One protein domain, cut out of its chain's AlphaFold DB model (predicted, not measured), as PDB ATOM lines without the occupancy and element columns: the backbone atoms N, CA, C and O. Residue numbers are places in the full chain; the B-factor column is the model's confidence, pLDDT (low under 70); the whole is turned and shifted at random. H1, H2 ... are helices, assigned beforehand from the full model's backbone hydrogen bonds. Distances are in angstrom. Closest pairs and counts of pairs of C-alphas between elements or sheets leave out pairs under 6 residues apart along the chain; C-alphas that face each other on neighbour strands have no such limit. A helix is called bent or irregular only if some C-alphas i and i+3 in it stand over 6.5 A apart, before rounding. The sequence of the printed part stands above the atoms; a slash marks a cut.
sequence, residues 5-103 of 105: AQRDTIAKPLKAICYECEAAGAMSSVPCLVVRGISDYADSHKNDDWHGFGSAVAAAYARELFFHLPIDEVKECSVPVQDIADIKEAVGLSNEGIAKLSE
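This is residues 5 to 103 of the 105 residues of an uncharacterized protein of Aureobasidium pullulans (UniProt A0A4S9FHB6). The printed part is a loose, open loop of chain: the long helix H3 makes one side, H4 sits at the turn at one end, and H5 makes the other side as the chain comes back. Short H2 lies inside this frame, the long stretch 28 to 47 runs from it past the middle and loops out beyond the first end of H3 near Ser 44, H1 lies near the end away from H4, and two pieces stick out, residues 66 to 78 round H4 and residues 92 to 103 with H6. The helices touch no other helix. You have 99 residues printed, with six named helices in the order H1 to H6 and no named strand, an all-helix class. The whole is loose, with a radius of gyration of the C-alphas of 16.8 A and spans of 45 by 38 by 29 A.

Start at H1, residues 5 to 14, and go on to H2, residues 23 to 27; the two are apart, and the link between them is short. A long link of 20 residues, 28 to 47, leads to H3, residues 48 to 68, which is apart from H1 and H2. After a tight link comes H4, residues 71 to 74, and after a short one H5, residues 82 to 90. H5 and H2 are only just apart, at 8.2 A. A tight link leads to H6, residues 96 to 102, which is apart from H5. In H2 and H5 every O i to N i+4 pair is within hydrogen-bond range; H1 has 4 of 6, H3 15 of 17, and H6 1 of 3, beside 1 of 4 O i to N i+3 pairs, while H4 is too short for an i+4 pair.

Find C-alpha 5 at (15.228, 24.162, 40.043); from there H1 runs 14.7 A to C-alpha 14. H2 covers 6.1 A. Find C-alpha 48 at (8.432, 42.623, 45.056) and follow H3 for 31.4 A to C-alpha 68 at (-21.672, 35.988, 38.895), with x falling; it is only just irregular, C-alphas 49 and 52 being 6.8 A apart. H4 covers 5.0 A. In H5 x rises from -15.565 at C-alpha 82 to -3.280 at C-alpha 90, over 12.7 A. H6 runs 10.8 A and ends at C-alpha 102, at (4.868, 25.704, 69.682).

The two C-alphas farthest apart, those of Ser 44 and Glu 76, are 46.3 A apart. The printed part has no cut, and its one long link is H2 to H3. Mean pLDDT of the printed part is 74.7; look for values under 70 at residues 21, 23, 25 to 28 and 74 to 103.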
ATOM      1  N   ALA A   5      15.062  25.617  40.104       91.62
ATOM      2  CA  ALA A   5      15.228  24.162  40.043       91.62
ATOM      3  C   ALA A   5      14.570  23.464  41.245       91.62
ATOM      4  O   ALA A   5      13.947  22.410  41.091       91.62
ATOM      5  N   GLN A   6      14.662  24.067  42.437       90.12
ATOM      6  CA  GLN A   6      13.950  23.574  43.623       90.12
ATOM      7  C   GLN A   6      12.435  23.717  43.453       90.12
ATOM      8  O   GLN A   6      11.710  22.761  43.725       90.12
ATOM      9  N   ARG A   7      11.971  24.859  42.922       90.12
ATOM     10  CA  ARG A   7      10.567  25.072  42.545       90.12
ATOM     11  C   ARG A   7      10.074  23.955  41.632       90.12
ATOM     12  O   ARG A   7       9.134  23.258  41.978       90.12
ATOM     13  N   ASP A   8      10.740  23.719  40.508       91.44
ATOM     14  CA  ASP A   8      10.272  22.743  39.519       91.44
ATOM     15  C   ASP A   8      10.304  21.305  40.051       91.44
ATOM     16  O   ASP A   8       9.440  20.496  39.712       91.44
ATOM     17  N   THR A   9      11.279  20.984  40.905       93.12
ATOM     18  CA  THR A   9      11.373  19.671  41.560       93.12
ATOM     19  C   THR A   9      10.193  19.422  42.496       93.12
ATOM     20  O   THR A   9       9.654  18.319  42.502       93.12
ATOM     21  N   ILE A  10       9.761  20.440  43.246       88.38
ATOM     22  CA  ILE A  10       8.598  20.350  44.142       88.38
ATOM     23  C   ILE A  10       7.285  20.391  43.337       88.38
ATOM     24  O   ILE A  10       6.343  19.671  43.658       88.38
ATOM     25  N   ALA A  11       7.217  21.200  42.276       88.62
ATOM     26  CA  ALA A  11       5.991  21.427  41.511       88.62
ATOM     27  C   ALA A  11       5.555  20.196  40.715       88.62
ATOM     28  O   ALA A  11       4.369  19.870  40.686       88.62
ATOM     29  N   LYS A  12       6.506  19.502  40.075       90.19
ATOM     30  CA  LYS A  12       6.242  18.348  39.197       90.19
ATOM     31  C   LYS A  12       5.399  17.242  39.849       90.19
ATOM     32  O   LYS A  12       4.379  16.891  39.257       90.19
ATOM     33  N   PRO A  13       5.767  16.684  41.020       91.31
ATOM     34  CA  PRO A  13       4.985  15.615  41.640       91.31
ATOM     35  C   PRO A  13       3.624  16.099  42.154       91.31
ATOM     36  O   PRO A  13       2.651  15.356  42.072       91.31
ATOM     37  N   LEU A  14       3.535  17.344  42.633       85.44
ATOM     38  CA  LEU A  14       2.307  17.918  43.194       85.44
ATOM     39  C   LEU A  14       1.367  18.504  42.129       85.44
ATOM     40  O   LEU A  14       0.267  18.938  42.458       85.44
ATOM     41  N   LYS A  15       1.816  18.573  40.867       86.38
ATOM     42  CA  LYS A  15       1.188  19.373  39.799       86.38
ATOM     43  C   LYS A  15       0.873  20.801  40.269       86.38
ATOM     44  O   LYS A  15      -0.143  21.380  39.892       86.38
ATOM     45  N   ALA A  16       1.743  21.356  41.116       86.81
ATOM     46  CA  ALA A  16       1.530  22.661  41.720       86.81
ATOM     47  C   ALA A  16       1.703  23.761  40.670       86.81
ATOM     48  O   ALA A  16       2.682  23.779  39.923       86.81
ATOM     49  N   ILE A  17       0.754  24.693  40.642       85.25
ATOM     50  CA  ILE A  17       0.739  25.812  39.690       85.25
ATOM     51  C   ILE A  17       1.188  27.140  40.315       85.25
ATOM     52  O   ILE A  17       1.443  28.097  39.591       85.25
ATOM     53  N   CYS A  18       1.286  27.222  41.646       85.81
ATOM     54  CA  CYS A  18       1.765  28.410  42.354       85.81
ATOM     55  C   CYS A  18       2.331  28.064  43.741       85.81
ATOM     56  O   CYS A  18       2.077  26.981  44.270       85.81
ATOM     57  N   TYR A  19       3.077  29.008  44.321       84.56
ATOM     58  CA  TYR A  19       3.672  28.926  45.656       84.56
ATOM     59  C   TYR A  19       3.282  30.150  46.475       84.56
ATOM     60  O   TYR A  19       3.353  31.266  45.974       84.56
ATOM     61  N   GLU A  20       2.914  29.936  47.731       81.38
ATOM     62  CA  GLU A  20       2.607  30.966  48.730       81.38
ATOM     63  C   GLU A  20       2.612  30.327  50.121       81.38
ATOM     64  O   GLU A  20       2.850  29.119  50.238       81.38
ATOM     65  N   CYS A  21       2.409  31.124  51.165       68.62
ATOM     66  CA  CYS A  21       2.491  30.652  52.546       68.62
ATOM     67  C   CYS A  21       1.267  31.029  53.396       68.62
ATOM     68  O   CYS A  21       1.080  30.471  54.474       68.62
ATOM     69  N   GLU A  22       0.433  31.956  52.937       73.38
ATOM     70  CA  GLU A  22      -0.576  32.637  53.744       73.38
ATOM     71  C   GLU A  22      -1.915  31.881  53.788       73.38
ATOM     72  O   GLU A  22      -2.554  31.774  54.836       73.38
ATOM     73  N   ALA A  23      -2.346  31.307  52.669       69.81
ATOM     74  CA  ALA A  23      -3.616  30.603  52.527       69.81
ATOM     75  C   ALA A  23      -3.570  29.175  53.079       69.81
ATOM     76  O   ALA A  23      -4.616  28.659  53.474       69.81
ATOM     77  N   ALA A  24      -2.390  28.549  53.163       70.00
ATOM     78  CA  ALA A  24      -2.232  27.225  53.771       70.00
ATOM     79  C   ALA A  24      -2.790  27.176  55.210       70.00
ATOM     80  O   ALA A  24      -3.433  26.199  55.593       70.00
ATOM     81  N   GLY A  25      -2.617  28.257  55.983       68.38
ATOM     82  CA  GLY A  25      -3.193  28.379  57.324       68.38
ATOM     83  C   GLY A  25      -4.716  28.526  57.302       68.38
ATOM     84  O   GLY A  25      -5.420  27.820  58.025       68.38
ATOM     85  N   ALA A  26      -5.243  29.388  56.427       68.19
ATOM     86  CA  ALA A  26      -6.680  29.641  56.326       68.19
ATOM     87  C   ALA A  26      -7.468  28.378  55.930       68.19
ATOM     88  O   ALA A  26      -8.434  28.024  56.607       68.19
ATOM     89  N   MET A  27      -6.997  27.642  54.917       68.00
ATOM     90  CA  MET A  27      -7.658  26.432  54.400       68.00
ATOM     91  C   MET A  27      -7.807  25.313  55.442       68.00
ATOM     92  O   MET A  27      -8.688  24.470  55.317       68.00
ATOM     93  N   SER A  28      -6.965  25.300  56.480       69.25
ATOM     94  CA  SER A  28      -7.039  24.299  57.553       69.25
ATOM     95  C   SER A  28      -8.184  24.538  58.546       69.25
ATOM     96  O   SER A  28      -8.579  23.624  59.273       69.25
ATOM     97  N   SER A  29      -8.706  25.766  58.586       72.75
ATOM     98  CA  SER A  29      -9.607  26.243  59.642       72.75
ATOM     99  C   SER A  29     -11.002  26.604  59.140       72.75
ATOM    100  O   SER A  29     -11.964  26.492  59.899       72.75
ATOM    101  N   VAL A  30     -11.128  27.005  57.872       72.75
ATOM    102  CA  VAL A  30     -12.397  27.437  57.281       72.75
ATOM    103  C   VAL A  30     -12.576  26.861  55.874       72.75
ATOM    104  O   VAL A  30     -11.617  26.845  55.101       72.75
ATOM    105  N   PRO A  31     -13.795  26.427  55.493       74.44
ATOM    106  CA  PRO A  31     -14.111  26.155  54.095       74.44
ATOM    107  C   PRO A  31     -13.937  27.440  53.283       74.44
ATOM    108  O   PRO A  31     -14.649  28.421  53.503       74.44
ATOM    109  N   CYS A  32     -12.972  27.463  52.368       79.19
ATOM    110  CA  CYS A  32     -12.681  28.657  51.585       79.19
ATOM    111  C   CYS A  32     -12.209  28.328  50.169       79.19
ATOM    112  O   CYS A  32     -11.496  27.353  49.941       79.19
ATOM    113  N   LEU A  33     -12.559  29.209  49.231       84.25
ATOM    114  CA  LEU A  33     -11.974  29.254  47.897       84.25
ATOM    115  C   LEU A  33     -10.824  30.261  47.893       84.25
ATOM    116  O   LEU A  33     -10.999  31.410  48.296       84.25
ATOM    117  N   VAL A  34      -9.659  29.844  47.402       86.88
ATOM    118  CA  VAL A  34      -8.478  30.707  47.349       86.88
ATOM    119  C   VAL A  34      -8.338  31.329  45.962       86.88
ATOM    120  O   VAL A  34      -8.190  30.623  44.968       86.88
ATOM    121  N   VAL A  35      -8.332  32.662  45.901       91.06
ATOM    122  CA  VAL A  35      -8.032  33.441  44.691       91.06
ATOM    123  C   VAL A  35      -6.663  34.091  44.864       91.06
ATOM    124  O   VAL A  35      -6.437  34.805  45.838       91.06
ATOM    125  N   ARG A  36      -5.742  33.843  43.927       90.56
ATOM    126  CA  ARG A  36      -4.357  34.334  43.988       90.56
ATOM    127  C   ARG A  36      -4.011  35.127  42.739       90.56
ATOM    128  O   ARG A  36      -4.393  34.747  41.635       90.56
ATOM    129  N   GLY A  37      -3.245  36.194  42.921       92.19
ATOM    130  CA  GLY A  37      -2.583  36.906  41.835       92.19
ATOM    131  C   GLY A  37      -1.117  36.505  41.781       92.19
ATOM    132  O   GLY A  37      -0.489  36.327  42.822       92.19
ATOM    133  N   ILE A  38      -0.573  36.344  40.577       90.62
ATOM    134  CA  ILE A  38       0.841  36.010  40.396       90.62
ATOM    135  C   ILE A  38       1.668  37.288  40.482       90.62
ATOM    136  O   ILE A  38       1.402  38.248  39.761       90.62
ATOM    137  N   SER A  39       2.673  37.282  41.353       89.31
ATOM    138  CA  SER A  39       3.543  38.434  41.584       89.31
ATOM    139  C   SER A  39       5.037  38.108  41.530       89.31
ATOM    140  O   SER A  39       5.841  39.007  41.339       89.31
ATOM    141  N   ASP A  40       5.423  36.835  41.647       86.94
ATOM    142  CA  ASP A  40       6.793  36.381  41.413       86.94
ATOM    143  C   ASP A  40       6.820  34.980  40.773       86.94
ATOM    144  O   ASP A  40       5.804  34.284  40.706       86.94
ATOM    145  N   TYR A  41       7.992  34.575  40.276       88.00
ATOM    146  CA  TYR A  41       8.209  33.255  39.671       88.00
ATOM    147  C   TYR A  41       8.779  32.217  40.647       88.00
ATOM    148  O   TYR A  41       9.139  31.115  40.231       88.00
ATOM    149  N   ALA A  42       8.888  32.544  41.933       85.94
ATOM    150  CA  ALA A  42       9.468  31.707  42.977       85.94
ATOM    151  C   ALA A  42      10.897  31.210  42.659       85.94
ATOM    152  O   ALA A  42      11.299  30.121  43.075       85.94
ATOM    153  N   ASP A  43      11.674  32.014  41.932       85.31
ATOM    154  CA  ASP A  43      13.055  31.747  41.532       85.31
ATOM    155  C   ASP A  43      14.008  32.844  42.045       85.31
ATOM    156  O   ASP A  43      13.688  33.593  42.969       85.31
ATOM    157  N   SER A  44      15.223  32.913  41.503       83.81
ATOM    158  CA  SER A  44      16.218  33.915  41.898       83.81
ATOM    159  C   SER A  44      15.845  35.347  41.504       83.81
ATOM    160  O   SER A  44      16.429  36.281  42.045       83.81
ATOM    161  N   HIS A  45      14.880  35.537  40.602       81.62
ATOM    162  CA  HIS A  45      14.463  36.833  40.066       81.62
ATOM    163  C   HIS A  45      13.252  37.397  40.814       81.62
ATOM    164  O   HIS A  45      12.367  38.002  40.209       81.62
ATOM    165  N   LYS A  46      13.193  37.190  42.136       70.44
ATOM    166  CA  LYS A  46      12.146  37.785  42.970       70.44
ATOM    167  C   LYS A  46      12.089  39.294  42.753       70.44
ATOM    168  O   LYS A  46      13.099  39.979  42.903       70.44
ATOM    169  N   ASN A  47      10.899  39.771  42.412       74.50
ATOM    170  CA  ASN A  47      10.595  41.178  42.256       74.50
ATOM    171  C   ASN A  47       9.345  41.498  43.078       74.50
ATOM    172  O   ASN A  47       8.250  41.057  42.734       74.50
ATOM    173  N   ASP A  48       9.519  42.274  44.142       79.56
ATOM    174  CA  ASP A  48       8.432  42.623  45.056       79.56
ATOM    175  C   ASP A  48       7.522  43.736  44.488       79.56
ATOM    176  O   ASP A  48       6.413  43.942  44.985       79.56
ATOM    177  N   ASP A  49       7.924  44.414  43.402       87.25
ATOM    178  CA  ASP A  49       7.151  45.504  42.779       87.25
ATOM    179  C   ASP A  49       5.787  45.028  42.253       87.25
ATOM    180  O   ASP A  49       4.812  45.782  42.202       87.25
ATOM    181  N   TRP A  50       5.693  43.750  41.879       88.06
ATOM    182  CA  TRP A  50       4.483  43.157  41.312       88.06
ATOM    183  C   TRP A  50       3.481  42.691  42.369       88.06
ATOM    184  O   TRP A  50       2.366  42.315  42.005       88.06
ATOM    185  N   HIS A  51       3.819  42.744  43.665       88.88
ATOM    186  CA  HIS A  51       2.903  42.355  44.742       88.88
ATOM    187  C   HIS A  51       1.600  43.156  44.679       88.88
ATOM    188  O   HIS A  51       0.518  42.572  44.659       88.88
ATOM    189  N   GLY A  52       1.695  44.484  44.550       91.19
ATOM    190  CA  GLY A  52       0.519  45.353  44.479       91.19
ATOM    191  C   GLY A  52      -0.374  45.044  43.276       91.19
ATOM    192  O   GLY A  52      -1.596  44.974  43.410       91.19
ATOM    193  N   PHE A  53       0.229  44.792  42.110       92.88
ATOM    194  CA  PHE A  53      -0.508  44.409  40.907       92.88
ATOM    195  C   PHE A  53      -1.184  43.042  41.067       92.88
ATOM    196  O   PHE A  53      -2.381  42.917  40.805       92.88
ATOM    197  N   GLY A  54      -0.453  42.035  41.557       92.31
ATOM    198  CA  GLY A  54      -0.992  40.701  41.823       92.31
ATOM    199  C   GLY A  54      -2.179  40.745  42.787       92.31
ATOM    200  O   GLY A  54      -3.240  40.196  42.487       92.31
ATOM    201  N   SER A  55      -2.052  41.469  43.902       92.25
ATOM    202  CA  SER A  55      -3.142  41.657  44.866       92.25
ATOM    203  C   SER A  55      -4.355  42.357  44.248       92.25
ATOM    204  O   SER A  55      -5.484  41.916  44.460       92.25
ATOM    205  N   ALA A  56      -4.144  43.412  43.454       95.81
ATOM    206  CA  ALA A  56      -5.231  44.137  42.799       95.81
ATOM    207  C   ALA A  56      -5.989  43.258  41.790       95.81
ATOM    208  O   ALA A  56      -7.219  43.266  41.777       95.81
ATOM    209  N   VAL A  57      -5.275  42.460  40.989       96.12
ATOM    210  CA  VAL A  57      -5.880  41.519  40.031       96.12
ATOM    211  C   VAL A  57      -6.679  40.434  40.754       96.12
ATOM    212  O   VAL A  57      -7.815  40.159  40.370       96.12
ATOM    213  N   ALA A  58      -6.131  39.857  41.828       95.00
ATOM    214  CA  ALA A  58      -6.829  38.855  42.632       95.00
ATOM    215  C   ALA A  58      -8.127  39.415  43.236       95.00
ATOM    216  O   ALA A  58      -9.179  38.786  43.144       95.00
ATOM    217  N   ALA A  59      -8.068  40.626  43.799       95.19
ATOM    218  CA  ALA A  59      -9.228  41.296  44.376       95.19
ATOM    219  C   ALA A  59     -10.283  41.647  43.315       95.19
ATOM    220  O   ALA A  59     -11.476  41.434  43.538       95.19
ATOM    221  N   ALA A  60      -9.858  42.144  42.150       96.81
ATOM    222  CA  ALA A  60     -10.755  42.445  41.038       96.81
ATOM    223  C   ALA A  60     -11.471  41.183  40.536       96.81
ATOM    224  O   ALA A  60     -12.688  41.206  40.351       96.81
ATOM    225  N   TYR A  61     -10.738  40.075  40.389       95.69
ATOM    226  CA  TYR A  61     -11.315  38.789  40.003       95.69
ATOM    227  C   TYR A  61     -12.293  38.260  41.056       95.69
ATOM    228  O   TYR A  61     -13.407  37.880  40.713       95.69
ATOM    229  N   ALA A  62     -11.918  38.280  42.339       94.38
ATOM    230  CA  ALA A  62     -12.794  37.835  43.421       94.38
ATOM    231  C   ALA A  62     -14.096  38.650  43.467       94.38
ATOM    232  O   ALA A  62     -15.178  38.082  43.588       94.38
ATOM    233  N   ARG A  63     -14.009  39.976  43.299       94.06
ATOM    234  CA  ARG A  63     -15.185  40.850  43.191       94.06
ATOM    235  C   ARG A  63     -16.088  40.426  42.031       94.06
ATOM    236  O   ARG A  63     -17.293  40.319  42.223       94.06
ATOM    237  N   GLU A  64     -15.521  40.195  40.851       94.38
ATOM    238  CA  GLU A  64     -16.294  39.798  39.670       94.38
ATOM    239  C   GLU A  64     -16.940  38.418  39.833       94.38
ATOM    240  O   GLU A  64     -18.093  38.223  39.447       94.38
ATOM    241  N   LEU A  65     -16.230  37.487  40.472       91.69
ATOM    242  CA  LEU A  65     -16.750  36.173  40.826       91.69
ATOM    243  C   LEU A  65     -18.001  36.301  41.704       91.69
ATOM    244  O   LEU A  65     -19.015  35.682  41.398       91.69
ATOM    245  N   PHE A  66     -17.981  37.156  42.732       87.56
ATOM    246  CA  PHE A  66     -19.155  37.381  43.584       87.56
ATOM    247  C   PHE A  66     -20.372  37.925  42.828       87.56
ATOM    248  O   PHE A  66     -21.493  37.578  43.187       87.56
ATOM    249  N   PHE A  67     -20.179  38.730  41.780       88.88
ATOM    250  CA  PHE A  67     -21.292  39.216  40.956       88.88
ATOM    251  C   PHE A  67     -21.945  38.124  40.103       88.88
ATOM    252  O   PHE A  67     -23.121  38.245  39.771       88.88
ATOM    253  N   HIS A  68     -21.199  37.077  39.754       87.31
ATOM    254  CA  HIS A  68     -21.672  35.988  38.895       87.31
ATOM    255  C   HIS A  68     -22.075  34.734  39.670       87.31
ATOM    256  O   HIS A  68     -22.635  33.806  39.087       87.31
ATOM    257  N   LEU A  69     -21.789  34.684  40.970       84.88
ATOM    258  CA  LEU A  69     -22.223  33.587  41.818       84.88
ATOM    259  C   LEU A  69     -23.741  33.672  42.043       84.88
ATOM    260  O   LEU A  69     -24.241  34.735  42.418       84.88
ATOM    261  N   PRO A  70     -24.490  32.569  41.870       81.50
ATOM    262  CA  PRO A  70     -25.904  32.520  42.215       81.50
ATOM    263  C   PRO A  70     -26.043  32.473  43.743       81.50
ATOM    264  O   PRO A  70     -26.174  31.412  44.346       81.50
ATOM    265  N   ILE A  71     -25.975  33.641  44.391       74.12
ATOM    266  CA  ILE A  71     -25.939  33.778  45.860       74.12
ATOM    267  C   ILE A  71     -27.133  33.078  46.526       74.12
ATOM    268  O   ILE A  71     -27.000  32.549  47.628       74.12
ATOM    269  N   ASP A  72     -28.289  33.052  45.863       77.75
ATOM    270  CA  ASP A  72     -29.490  32.404  46.388       77.75
ATOM    271  C   ASP A  72     -29.411  30.873  46.365       77.75
ATOM    272  O   ASP A  72     -29.962  30.233  47.252       77.75
ATOM    273  N   GLU A  73     -28.656  30.287  45.433       72.06
ATOM    274  CA  GLU A  73     -28.393  28.842  45.393       72.06
ATOM    275  C   GLU A  73     -27.281  28.450  46.376       72.06
ATOM    276  O   GLU A  73     -27.359  27.414  47.032       72.06
ATOM    277  N   VAL A  74     -26.271  29.311  46.549       67.06
ATOM    278  CA  VAL A  74     -25.146  29.067  47.471       67.06
ATOM    279  C   VAL A  74     -25.604  28.989  48.933       67.06
ATOM    280  O   VAL A  74     -25.007  28.248  49.709       67.06
ATOM    281  N   LYS A  75     -26.672  29.699  49.322       61.53
ATOM    282  CA  LYS A  75     -27.250  29.610  50.682       61.53
ATOM    283  C   LYS A  75     -27.748  28.205  51.028       61.53
ATOM    284  O   LYS A  75     -27.741  27.836  52.198       61.53
ATOM    285  N   GLU A  76     -28.157  27.446  50.017       66.56
ATOM    286  CA  GLU A  76     -28.660  26.078  50.154       66.56
ATOM    287  C   GLU A  76     -27.535  25.034  50.018       66.56
ATOM    288  O   GLU A  76     -27.718  23.857  50.339       66.56
ATOM    289  N   CYS A  77     -26.341  25.443  49.568       61.03
ATOM    290  CA  CYS A  77     -25.176  24.569  49.499       61.03
ATOM    291  C   CYS A  77     -24.595  24.335  50.900       61.03
ATOM    292  O   CYS A  77     -23.972  25.215  51.496       61.03
ATOM    293  N   SER A  78     -24.717  23.106  51.405       61.62
ATOM    294  CA  SER A  78     -23.865  22.643  52.503       61.62
ATOM    295  C   SER A  78     -22.511  22.229  51.934       61.62
ATOM    296  O   SER A  78     -22.446  21.423  51.009       61.62
ATOM    297  N   VAL A  79     -21.424  22.796  52.461       60.28
ATOM    298  CA  VAL A  79     -20.075  22.316  52.144       60.28
ATOM    299  C   VAL A  79     -19.844  21.065  52.996       60.28
ATOM    300  O   VAL A  79     -19.853  21.184  54.228       60.28
ATOM    301  N   PRO A  80     -19.695  19.862  52.413       53.62
ATOM    302  CA  PRO A  80     -19.487  18.656  53.199       53.62
ATOM    303  C   PRO A  80     -18.164  18.763  53.960       53.62
ATOM    304  O   PRO A  80     -17.098  18.931  53.378       53.62
ATOM    305  N   VAL A  81     -18.218  18.621  55.286       48.91
ATOM    306  CA  VAL A  81     -17.036  18.638  56.174       48.91
ATOM    307  C   VAL A  81     -16.017  17.539  55.807       48.91
ATOM    308  O   VAL A  81     -14.856  17.620  56.200       48.91
ATOM    309  N   GLN A  82     -16.425  16.530  55.031       50.19
ATOM    310  CA  GLN A  82     -15.565  15.456  54.523       50.19
ATOM    311  C   GLN A  82     -14.412  15.972  53.646       50.19
ATOM    312  O   GLN A  82     -13.299  15.480  53.805       50.19
ATOM    313  N   ASP A  83     -14.602  17.052  52.880       52.97
ATOM    314  CA  ASP A  83     -13.522  17.652  52.076       52.97
ATOM    315  C   ASP A  83     -12.399  18.246  52.957       52.97
ATOM    316  O   ASP A  83     -11.244  18.347  52.546       52.97
ATOM    317  N   ILE A  84     -12.702  18.600  54.215       52.09
ATOM    318  CA  ILE A  84     -11.709  19.088  55.188       52.09
ATOM    319  C   ILE A  84     -10.812  17.939  55.676       52.09
ATOM    320  O   ILE A  84      -9.636  18.157  55.975       52.09
ATOM    321  N   ALA A  85     -11.345  16.717  55.776       52.06
ATOM    322  CA  ALA A  85     -10.557  15.539  56.137       52.06
ATOM    323  C   ALA A  85      -9.574  15.172  55.014       52.06
ATOM    324  O   ALA A  85      -8.402  14.920  55.299       52.06
ATOM    325  N   ASP A  86     -10.013  15.277  53.759       53.53
ATOM    326  CA  ASP A  86      -9.182  15.026  52.579       53.53
ATOM    327  C   ASP A  86      -8.055  16.070  52.441       53.53
ATOM    328  O   ASP A  86      -6.924  15.730  52.090       53.53
ATOM    329  N   ILE A  87      -8.307  17.335  52.812       52.09
ATOM    330  CA  ILE A  87      -7.260  18.373  52.907       52.09
ATOM    331  C   ILE A  87      -6.231  18.021  53.994       52.09
ATOM    332  O   ILE A  87      -5.029  18.173  53.774       52.09
ATOM    333  N   LYS A  88      -6.665  17.529  55.161       50.00
ATOM    334  CA  LYS A  88      -5.744  17.122  56.241       50.00
ATOM    335  C   LYS A  88      -4.840  15.964  55.817       50.00
ATOM    336  O   LYS A  88      -3.658  15.965  56.163       50.00
ATOM    337  N   GLU A  89      -5.375  15.015  55.055       53.09
ATOM    338  CA  GLU A  89      -4.621  13.881  54.518       53.09
ATOM    339  C   GLU A  89      -3.649  14.316  53.404       53.09
ATOM    340  O   GLU A  89      -2.470  13.959  53.440       53.09
ATOM    341  N   ALA A  90      -4.092  15.167  52.469       46.62
ATOM    342  CA  ALA A  90      -3.280  15.653  51.349       46.62
ATOM    343  C   ALA A  90      -2.088  16.536  51.770       46.62
ATOM    344  O   ALA A  90      -1.075  16.579  51.070       46.62
ATOM    345  N   VAL A  91      -2.188  17.234  52.908       54.47
ATOM    346  CA  VAL A  91      -1.117  18.101  53.440       54.47
ATOM    347  C   VAL A  91      -0.131  17.318  54.332       54.47
ATOM    348  O   VAL A  91       0.894  17.858  54.740       54.47
ATOM    349  N   GLY A  92      -0.372  16.025  54.597       43.72
ATOM    350  CA  GLY A  92       0.580  15.146  55.294       43.72
ATOM    351  C   GLY A  92       0.923  15.585  56.723       43.72
ATOM    352  O   GLY A  92       1.986  15.242  57.241       43.72
ATOM    353  N   LEU A  93       0.051  16.367  57.363       51.56
ATOM    354  CA  LEU A  93       0.266  16.852  58.722       51.56
ATOM    355  C   LEU A  93      -0.185  15.780  59.715       51.56
ATOM    356  O   LEU A  93      -1.376  15.623  59.983       51.56
ATOM    357  N   SER A  94       0.772  15.055  60.298       49.22
ATOM    358  CA  SER A  94       0.518  14.369  61.563       49.22
ATOM    359  C   SER A  94       0.474  15.407  62.691       49.22
ATOM    360  O   SER A  94       1.228  16.384  62.695       49.22
ATOM    361  N   ASN A  95      -0.401  15.186  63.677       47.97
ATOM    362  CA  ASN A  95      -0.573  16.071  64.840       47.97
ATOM    363  C   ASN A  95       0.738  16.334  65.623       47.97
ATOM    364  O   ASN A  95       0.809  17.282  66.400       47.97
ATOM    365  N   GLU A  96       1.787  15.537  65.403       47.12
ATOM    366  CA  GLU A  96       3.103  15.674  66.038       47.12
ATOM    367  C   GLU A  96       3.944  16.841  65.486       47.12
ATOM    368  O   GLU A  96       4.825  17.343  66.185       47.12
ATOM    369  N   GLY A  97       3.682  17.309  64.257       46.75
ATOM    370  CA  GLY A  97       4.438  18.410  63.641       46.75
ATOM    371  C   GLY A  97       4.110  19.791  64.221       46.75
ATOM    372  O   GLY A  97       4.983  20.653  64.293       46.75
ATOM    373  N   ILE A  98       2.871  19.986  64.684       44.06
ATOM    374  CA  ILE A  98       2.396  21.257  65.258       44.06
ATOM    375  C   ILE A  98       2.961  21.466  66.671       44.06
ATOM    376  O   ILE A  98       3.363  22.576  67.006       44.06
ATOM    377  N   ALA A  99       3.069  20.399  67.471       43.22
ATOM    378  CA  ALA A  99       3.585  20.480  68.840       43.22
ATOM    379  C   ALA A  99       5.055  20.935  68.903       43.22
ATOM    380  O   ALA A  99       5.441  21.655  69.817       43.22
ATOM    381  N   LYS A 100       5.866  20.585  67.894       41.78
ATOM    382  CA  LYS A 100       7.281  20.990  67.843       41.78
ATOM    383  C   LYS A 100       7.499  22.458  67.473       41.78
ATOM    384  O   LYS A 100       8.537  23.003  67.814       41.78
ATOM    385  N   LEU A 101       6.538  23.108  66.813       40.72
ATOM    386  CA  LEU A 101       6.635  24.530  66.453       40.72
ATOM    387  C   LEU A 101       6.119  25.459  67.564       40.72
ATOM    388  O   LEU A 101       6.478  26.631  67.581       40.72
ATOM    389  N   SER A 102       5.315  24.946  68.504       43.00
ATOM    390  CA  SER A 102       4.868  25.704  69.682       43.00
ATOM    391  C   SER A 102       5.854  25.691  70.854       43.00
ATOM    392  O   SER A 102       5.667  26.462  71.787       43.00
ATOM    393  N   GLU A 103       6.874  24.827  70.833       39.25
ATOM    394  CA  GLU A 103       7.887  24.738  71.902       39.25
ATOM    395  C   GLU A 103       9.164  25.560  71.622       39.25
ATOM    396  O   GLU A 103       9.989  25.711  72.518       39.25
TER     397      GLU A 103